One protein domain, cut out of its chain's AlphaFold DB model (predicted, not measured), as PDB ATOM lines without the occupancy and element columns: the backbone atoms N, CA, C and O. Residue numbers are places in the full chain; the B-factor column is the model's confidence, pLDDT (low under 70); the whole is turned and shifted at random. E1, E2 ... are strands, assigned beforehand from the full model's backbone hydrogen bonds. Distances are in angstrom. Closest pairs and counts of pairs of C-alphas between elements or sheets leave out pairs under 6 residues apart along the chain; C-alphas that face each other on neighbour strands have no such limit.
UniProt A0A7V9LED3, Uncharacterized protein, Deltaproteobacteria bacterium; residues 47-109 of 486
ATOM      1  N   CYS A  47     148.284 167.245  29.125       82.06
ATOM      2  CA  CYS A  47     149.661 167.647  28.901       82.06
ATOM      3  C   CYS A  47     150.234 166.931  27.679       82.06
ATOM      4  O   CYS A  47     150.195 165.705  27.591       82.06
ATOM      5  N   GLN A  48     150.789 167.706  26.754       80.06
ATOM      6  CA  GLN A  48     151.561 167.234  25.609       80.06
ATOM      7  C   GLN A  48     152.909 167.951  25.649       80.06
ATOM      8  O   GLN A  48     153.001 169.135  25.324       80.06
ATOM      9  N   ASP A  49     153.948 167.255  26.105       73.06
ATOM     10  CA  ASP A  49     155.265 167.840  26.372       73.06
ATOM     11  C   ASP A  49     155.168 169.075  27.299       73.06
ATOM     12  O   ASP A  49     154.681 168.991  28.427       73.06
ATOM     13  N   SER A  50     155.614 170.245  26.831       74.75
ATOM     14  CA  SER A  50     155.536 171.528  27.543       74.75
ATOM     15  C   SER A  50     154.290 172.339  27.169       74.75
ATOM     16  O   SER A  50     154.343 173.566  27.171       74.75
ATOM     17  N   MET A  51     153.187 171.692  26.788       84.00
ATOM     18  CA  MET A  51     151.939 172.364  26.420       84.00
ATOM     19  C   MET A  51     150.729 171.742  27.109       84.00
ATOM     20  O   MET A  51     150.655 170.527  27.277       84.00
ATOM     21  N   VAL A  52     149.755 172.580  27.452       88.38
ATOM     22  CA  VAL A  52     148.395 172.144  27.779       88.38
ATOM     23  C   VAL A  52     147.572 172.210  26.500       88.38
ATOM     24  O   VAL A  52     147.474 173.276  25.897       88.38
ATOM     25  N   ALA A  53     146.964 171.097  26.099       91.44
ATOM     26  CA  ALA A  53     145.955 171.064  25.045       91.44
ATOM     27  C   ALA A  53     144.564 170.922  25.676       91.44
ATOM     28  O   ALA A  53     144.366 170.033  26.503       91.44
ATOM     29  N   ARG A  54     143.601 171.773  25.308       93.44
ATOM     30  CA  ARG A  54     142.217 171.749  25.822       93.44
ATOM     31  C   ARG A  54     141.211 171.802  24.692       93.44
ATOM     32  O   ARG A  54     141.407 172.537  23.731       93.44
ATOM     33  N   CYS A  55     140.104 171.089  24.853       91.94
ATOM     34  CA  CYS A  55     138.949 171.272  23.986       91.94
ATOM     35  C   CYS A  55     138.145 172.481  24.466       91.94
ATOM     36  O   CYS A  55     137.521 172.436  25.526       91.94
ATOM     37  N   VAL A  56     138.164 173.562  23.694       91.38
ATOM     38  CA  VAL A  56     137.398 174.784  23.959       91.38
ATOM     39  C   VAL A  56     136.501 175.028  22.753       91.38
ATOM     40  O   VAL A  56     136.974 175.117  21.625       91.38
ATOM     41  N   ASP A  57     135.186 175.061  22.978       89.31
ATOM     42  CA  ASP A  57     134.174 175.295  21.936       89.31
ATOM     43  C   ASP A  57     134.315 174.404  20.678       89.31
ATOM     44  O   ASP A  57     133.992 174.811  19.560       89.31
ATOM     45  N   GLY A  58     134.774 173.158  20.852       85.81
ATOM     46  CA  GLY A  58     134.953 172.199  19.756       85.81
ATOM     47  C   GLY A  58     136.221 172.412  18.923       85.81
ATOM     48  O   GLY A  58     136.294 171.909  17.804       85.81
ATOM     49  N   ALA A  59     137.205 173.148  19.442       87.75
ATOM     50  CA  ALA A  59     138.545 173.262  18.879       87.75
ATOM     51  C   ALA A  59     139.606 172.956  19.946       87.75
ATOM     52  O   ALA A  59     139.411 173.229  21.130       87.75
ATOM     53  N   ILE A  60     140.742 172.401  19.520       91.00
ATOM     54  CA  ILE A  60     141.891 172.201  20.404       91.00
ATOM     55  C   ILE A  60     142.648 173.526  20.521       91.00
ATOM     56  O   ILE A  60     143.205 174.030  19.543       91.00
ATOM     57  N   GLU A  61     142.680 174.080  21.727       92.56
ATOM     58  CA  GLU A  61     143.538 175.200  22.097       92.56
ATOM     59  C   GLU A  61     144.812 174.687  22.768       92.56
ATOM     60  O   GLU A  61     144.766 173.747  23.559       92.56
ATOM     61  N   HIS A  62     145.946 175.319  22.459       90.56
ATOM     62  CA  HIS A  62     147.249 174.994  23.037       90.56
ATOM     63  C   HIS A  62     147.771 176.175  23.861       90.56
ATOM     64  O   HIS A  62     147.868 177.295  23.359       90.56
ATOM     65  N   GLU A  63     148.181 175.909  25.096       88.38
ATOM     66  CA  GLU A  63     148.916 176.840  25.952       88.38
ATOM     67  C   GLU A  63     150.357 176.339  26.108       88.38
ATOM     68  O   GLU A  63     150.576 175.205  26.527       88.38
ATOM     69  N   THR A  64     151.355 177.154  25.756       82.75
ATOM     70  CA  THR A  64     152.770 176.800  25.945       82.75
ATOM     71  C   THR A  64     153.227 177.122  27.359       82.75
ATOM     72  O   THR A  64     153.178 178.270  27.797       82.75
ATOM     73  N   CYS A  65     153.742 176.112  28.049       71.94
ATOM     74  CA  CYS A  65     154.149 176.199  29.435       71.94
ATOM     75  C   CYS A  65     155.644 176.477  29.547       71.94
ATOM     76  O   CYS A  65     156.473 175.642  29.185       71.94
ATOM     77  N   ALA A  66     155.990 177.644  30.091       65.06
ATOM     78  CA  ALA A  66     157.379 178.066  30.253       65.06
ATOM     79  C   ALA A  66     158.194 177.121  31.154       65.06
ATOM     80  O   ALA A  66     159.383 176.941  30.909       65.06
ATOM     81  N   LEU A  67     157.560 176.512  32.164       62.69
ATOM     82  CA  LEU A  67     158.208 175.625  33.138       62.69
ATOM     83  C   LEU A  67     157.624 174.199  33.130       62.69
ATOM     84  O   LEU A  67     157.820 173.442  34.075       62.69
ATOM     85  N   GLY A  68     156.924 173.825  32.052       68.56
ATOM     86  CA  GLY A  68     156.327 172.495  31.872       68.56
ATOM     87  C   GLY A  68     154.830 172.427  32.182       68.56
ATOM     88  O   GLY A  68     154.251 173.346  32.753       68.56
ATOM     89  N   CYS A  69     154.184 171.353  31.737       71.69
ATOM     90  CA  CYS A  69     152.768 171.082  31.977       71.69
ATOM     91  C   CYS A  69     152.620 170.013  33.063       71.69
ATOM     92  O   CYS A  69     153.389 169.052  33.072       71.69
ATOM     93  N   GLY A  70     151.606 170.131  33.918       73.12
ATOM     94  CA  GLY A  70     151.217 169.043  34.815       73.12
ATOM     95  C   GLY A  70     149.716 168.971  35.024       73.12
ATOM     96  O   GLY A  70     148.969 169.861  34.622       73.12
ATOM     97  N   VAL A  71     149.272 167.883  35.646       68.44
ATOM     98  CA  VAL A  71     147.861 167.642  35.952       68.44
ATOM     99  C   VAL A  71     147.676 167.721  37.458       68.44
ATOM    100  O   VAL A  71     148.279 166.960  38.207       68.44
ATOM    101  N   THR A  72     146.827 168.635  37.914       62.56
ATOM    102  CA  THR A  72     146.449 168.752  39.326       62.56
ATOM    103  C   THR A  72     144.961 168.472  39.442       62.56
ATOM    104  O   THR A  72     144.158 169.091  38.745       62.56
ATOM    105  N   THR A  73     144.578 167.515  40.295       66.94
ATOM    106  CA  THR A  73     143.166 167.127  40.504       66.94
ATOM    107  C   THR A  73     142.418 166.830  39.194       66.94
ATOM    108  O   THR A  73     141.278 167.240  39.012       66.94
ATOM    109  N   GLY A  74     143.086 166.167  38.244       72.69
ATOM    110  CA  GLY A  74     142.515 165.824  36.935       72.69
ATOM    111  C   GLY A  74     142.493 166.956  35.899       72.69
ATOM    112  O   GLY A  74     142.034 166.723  34.788       72.69
ATOM    113  N   VAL A  75     143.007 168.151  36.215       79.69
ATOM    114  CA  VAL A  75     143.039 169.311  35.308       79.69
ATOM    115  C   VAL A  75     144.475 169.619  34.874       79.69
ATOM    116  O   VAL A  75     145.337 169.851  35.723       79.69
ATOM    117  N   ALA A  76     144.742 169.657  33.565       80.62
ATOM    118  CA  ALA A  76     146.062 169.974  33.015       80.62
ATOM    119  C   ALA A  76     146.322 171.486  33.010       80.62
ATOM    120  O   ALA A  76     145.565 172.239  32.407       80.62
ATOM    121  N   ALA A  77     147.391 171.963  33.631       78.50
ATOM    122  CA  ALA A  77     147.724 173.383  33.670       78.50
ATOM    123  C   ALA A  77     149.218 173.621  33.438       78.50
ATOM    124  O   ALA A  77     150.070 172.779  33.736       78.50
ATOM    125  N   CYS A  78     149.541 174.799  32.906       71.75
ATOM    126  CA  CYS A  78     150.925 175.213  32.780       71.75
ATOM    127  C   CYS A  78     151.533 175.511  34.147       71.75
ATOM    128  O   CYS A  78     150.916 176.142  35.004       71.75
ATOM    129  N   ASN A  79     152.775 175.066  34.319       67.25
ATOM    130  CA  ASN A  79     153.546 175.128  35.556       67.25
ATOM    131  C   ASN A  79     152.864 174.401  36.732       67.25
ATOM    132  O   ASN A  79     153.175 174.682  37.886       67.25
ATOM    133  N   ALA A  80     151.931 173.484  36.450       63.81
ATOM    134  CA  ALA A  80     151.430 172.552  37.447       63.81
ATOM    135  C   ALA A  80     152.473 171.457  37.665       63.81
ATOM    136  O   ALA A  80     152.964 170.839  36.722       63.81
ATOM    137  N   LEU A  81     152.828 171.243  38.923       73.19
ATOM    138  CA  LEU A  81     153.826 170.271  39.336       73.19
ATOM    139  C   LEU A  81     153.134 168.993  39.823       73.19
ATOM    140  O   LEU A  81     152.211 169.061  40.635       73.19
ATOM    141  N   ASP A  82     153.597 167.830  39.359       75.50
ATOM    142  CA  ASP A  82     153.215 166.553  39.964       75.50
ATOM    143  C   ASP A  82     153.908 166.399  41.323       75.50
ATOM    144  O   ASP A  82     155.064 165.974  41.434       75.50
ATOM    145  N   CYS A  83     153.171 166.760  42.371       82.25
ATOM    146  CA  CYS A  83     153.670 166.744  43.736       82.25
ATOM    147  C   CYS A  83     153.933 165.343  44.294       82.25
ATOM    148  O   CYS A  83     154.625 165.243  45.306       82.25
ATOM    149  N   SER A  84     153.475 164.276  43.626       82.06
ATOM    150  CA  SER A  84     153.775 162.899  44.041       82.06
ATOM    151  C   SER A  84     155.263 162.536  43.915       82.06
ATOM    152  O   SER A  84     155.722 161.589  44.542       82.06
ATOM    153  N   THR A  85     156.034 163.314  43.145       88.56
ATOM    154  CA  THR A  85     157.456 163.049  42.852       88.56
ATOM    155  C   THR A  85     158.435 163.978  43.574       88.56
ATOM    156  O   THR A  85     159.649 163.825  43.458       88.56
ATOM    157  N   VAL A  86     157.932 164.967  44.315       92.38
ATOM    158  CA  VAL A  86     158.743 166.087  44.825       92.38
ATOM    159  C   VAL A  86     159.054 165.931  46.309       92.38
ATOM    160  O   VAL A  86     160.178 166.188  46.735       92.38
ATOM    161  N   GLY A  87     158.078 165.482  47.097       92.19
ATOM    162  CA  GLY A  87     158.206 165.382  48.547       92.19
ATOM    163  C   GLY A  87     158.238 166.736  49.275       92.19
ATOM    164  O   GLY A  87     158.204 167.807  48.661       92.19
ATOM    165  N   PRO A  88     158.291 166.717  50.619       93.31
ATOM    166  CA  PRO A  88     158.124 167.904  51.459       93.31
ATOM    167  C   PRO A  88     159.319 168.865  51.424       93.31
ATOM    168  O   PRO A  88     159.164 170.034  51.760       93.31
ATOM    169  N   LEU A  89     160.505 168.391  51.026       95.25
ATOM    170  CA  LEU A  89     161.724 169.205  50.972       95.25
ATOM    171  C   LEU A  89     162.008 169.771  49.573       95.25
ATOM    172  O   LEU A  89     162.992 170.487  49.406       95.25
ATOM    173  N   GLY A  90     161.150 169.507  48.585       94.88
ATOM    174  CA  GLY A  90     161.356 169.950  47.207       94.88
ATOM    175  C   GLY A  90     162.364 169.100  46.434       94.88
ATOM    176  O   GLY A  90     162.943 168.151  46.964       94.88
ATOM    177  N   ARG A  91     162.612 169.481  45.177       94.69
ATOM    178  CA  ARG A  91     163.678 168.902  44.344       94.69
ATOM    179  C   ARG A  91     164.303 169.937  43.416       94.69
ATOM    180  O   ARG A  91     163.677 170.954  43.115       94.69
ATOM    181  N   CYS A  92     165.494 169.626  42.913       94.25
ATOM    182  CA  CYS A  92     166.153 170.374  41.846       94.25
ATOM    183  C   CYS A  92     166.304 169.504  40.594       94.25
ATOM    184  O   CYS A  92     166.905 168.434  40.671       94.25
ATOM    185  N   ASP A  93     165.850 170.001  39.442       89.50
ATOM    186  CA  ASP A  93     166.222 169.486  38.120       89.50
ATOM    187  C   ASP A  93     167.113 170.518  37.418       89.50
ATOM    188  O   ASP A  93     166.658 171.559  36.940       89.50
ATOM    189  N   GLY A  94     168.427 170.292  37.456       88.38
ATOM    190  CA  GLY A  94     169.396 171.341  37.136       88.38
ATOM    191  C   GLY A  94     169.232 172.540  38.078       88.38
ATOM    192  O   GLY A  94     169.453 172.396  39.283       88.38
ATOM    193  N   GLU A  95     168.845 173.688  37.513       92.12
ATOM    194  CA  GLU A  95     168.543 174.939  38.229       92.12
ATOM    195  C   GLU A  95     167.034 175.207  38.373       92.12
ATOM    196  O   GLU A  95     166.635 176.254  38.883       92.12
ATOM    197  N   LEU A  96     166.187 174.269  37.935       90.88
ATOM    198  CA  LEU A  96     164.746 174.330  38.146       90.88
ATOM    199  C   LEU A  96     164.414 173.775  39.529       90.88
ATOM    200  O   LEU A  96     164.581 172.585  39.801       90.88
ATOM    201  N   LEU A  97     163.917 174.645  40.397       92.94
ATOM    202  CA  LEU A  97     163.378 174.290  41.698       92.94
ATOM    203  C   LEU A  97     161.926 173.835  41.554       92.94
ATOM    204  O   LEU A  97     161.132 174.538  40.939       92.94
ATOM    205  N   ALA A  98     161.565 172.720  42.183       91.56
ATOM    206  CA  ALA A  98     160.192 172.231  42.305       91.56
ATOM    207  C   ALA A  98     159.780 172.150  43.787       91.56
ATOM    208  O   ALA A  98     160.506 171.580  44.609       91.56
ATOM    209  N   ARG A  99     158.619 172.727  44.130       90.56
ATOM    210  CA  ARG A  99     158.092 172.836  45.503       90.56
ATOM    211  C   ARG A  99     156.594 172.556  45.573       90.56
ATOM    212  O   ARG A  99     155.835 172.999  44.717       90.56
ATOM    213  N   CYS A 100     156.180 171.876  46.639       85.94
ATOM    214  CA  CYS A 100     154.790 171.477  46.888       85.94
ATOM    215  C   CYS A 100     154.269 171.914  48.265       85.94
ATOM    216  O   CYS A 100     153.292 171.371  48.771       85.94
ATOM    217  N   ASP A 101     154.932 172.888  48.884       76.88
ATOM    218  CA  ASP A 101     154.518 173.534  50.133       76.88
ATOM    219  C   ASP A 101     153.405 174.578  49.927       76.88
ATOM    220  O   ASP A 101     152.680 174.900  50.868       76.88
ATOM    221  N   THR A 102     153.214 175.065  48.698       65.44
ATOM    222  CA  THR A 102     152.053 175.869  48.284       65.44
ATOM    223  C   THR A 102     151.242 175.137  47.222       65.44
ATOM    224  O   THR A 102     151.821 174.479  46.362       65.44
ATOM    225  N   LEU A 103     149.911 175.273  47.246       60.19
ATOM    226  CA  LEU A 103     149.029 174.757  46.194       60.19
ATOM    227  C   LEU A 103     148.539 175.900  45.281       60.19
ATOM    228  O   LEU A 103     148.035 176.898  45.805       60.19
ATOM    229  N   PRO A 104     148.633 175.762  43.939       62.88
ATOM    230  CA  PRO A 104     149.269 174.654  43.211       62.88
ATOM    231  C   PRO A 104     150.792 174.629  43.428       62.88
ATOM    232  O   PRO A 104     151.392 175.678  43.673       62.88
ATOM    233  N   GLY A 105     151.398 173.437  43.354       68.00
ATOM    234  CA  GLY A 105     152.852 173.279  43.439       68.00
ATOM    235  C   GLY A 105     153.550 174.130  42.379       68.00
ATOM    236  O   GLY A 105     153.029 174.290  41.275       68.00
ATOM    237  N   VAL A 106     154.703 174.700  42.720       71.50
ATOM    238  CA  VAL A 106     155.386 175.699  41.894       71.50
ATOM    239  C   VAL A 106     156.745 175.211  41.428       71.50
ATOM    240  O   VAL A 106     157.496 174.564  42.163       71.50
ATOM    241  N   THR A 107     157.078 175.585  40.200       80.62
ATOM    242  CA  THR A 107     158.431 175.510  39.656       80.62
ATOM    243  C   THR A 107     159.042 176.908  39.579       80.62
ATOM    244  O   THR A 107     158.345 177.855  39.210       80.62
ATOM    245  N   ALA A 108     160.332 177.050  39.869       86.25
ATOM    246  CA  ALA A 108     161.070 178.303  39.716       86.25
ATOM    247  C   ALA A 108     162.419 178.054  39.031       86.25
ATOM    248  O   ALA A 108     163.165 177.171  39.436       86.25
ATOM    249  N   ASP A 109     162.745 178.846  38.010       89.62
ATOM    250  CA  ASP A 109     164.071 178.831  37.390       89.62
ATOM    251  C   ASP A 109     165.021 179.732  38.185       89.62
ATOM    252  O   ASP A 109     164.967 180.961  38.080       89.62
TER     253      ASP A 109
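This is residues 47 to 109 of the 486 residues of an uncharacterized protein of Deltaproteobacteria bacterium (UniProt A0A7V9LED3). Three small antiparallel pieces follow one another in a row along the longest axis: the hairpin E1 and E2 at one end, the short hairpin E3 and E4 in the middle, and a three-stranded sheet of E5, E6 and E7 at the other end. The first two pieces come near each other where E1 begins, while the last sheet is joined to E4 by the long link of residues 79 to 90 and its strands are apart from those of both hairpins. The printed part has 63 residues with no named helix and seven named strands, E1 to E7 in order along the chain; the class is all strand, though under half of the residues, 31 of 63, are in named elements. The last sheet has the order E5, E6, E7, all antiparallel, and is a meander, each strand the antiparallel neighbour of the one before. The whole is only just compact, close to loose, with a radius of gyration of the C-alphas of 12.5 A, and elongated, with spans of 41 by 22 by 15 A.

Residues 47 to 48 make a short antiparallel pairing with residues 51 to 52 of E1, which is residues 51 to 56. E2, residues 59 to 64, forms a hairpin with E1 over a tight link; they are antiparallel at 154 degrees, with N 52 and O 63 at 2.9 A and N 61 and O 54 at 2.8 A, within hydrogen-bond range. E3, residues 69 to 72, follows over a tight link and is apart from E2. E4, residues 75 to 78, forms a hairpin with E3, antiparallel at 144 degrees, with N 72 and O 75 at 2.9 A. E1 and E4 have 4 pairs of C-alphas within 8 A, the closest being those of Val 52 and Ala 77, 6.1 A apart. The closest C-alphas of E1 and E3 are those of Met 51 and Cys 69, at 5.8 A, and those of E2 and E4 are Thr 64 and Cys 78, at 7.3 A. E5, residues 91 to 93, is apart from E4, and it forms a hairpin with E6, residues 96 to 99, antiparallel at 156 degrees, with N 93 and O 96 at 2.9 A. E7, residues 106 to 109, forms a hairpin with E6, antiparallel at 159 degrees, with N 97 and O 108 at 2.8 A. E5 and E7 are the edge strands of this sheet and E6 is its inner strand. E6 and E7 are apart from E1, E2, E3 and E4.

E1 begins at C-alpha 51 at (151.939, 172.364, 26.420) and is 14.9 A long from Met 51 to Val 56. E2 runs 16.3 A from Ala 59 to Thr 64. E3 is 10.0 A long and E4 10.2 A, with C-alpha 78 at (150.925, 175.213, 32.780). E5 is 6.7 A long, E6 10.0 A and E7 10.3 A, and E7 ends at C-alpha 109 at (164.071, 178.831, 37.390).

The two C-alphas farthest apart are those of Gly 58 and Leu 89, at 41.2 A, and the first and last printed C-alphas are 20.1 A apart. The printed part has no cut. The link from E4 to E5 is long, with 12 residues, and that from E6 to E7 is short, with 6. The mean pLDDT of the printed part is 81.4; residues 66 to 68, 71 to 73, 79 to 80 and 102 to 105 are under 70.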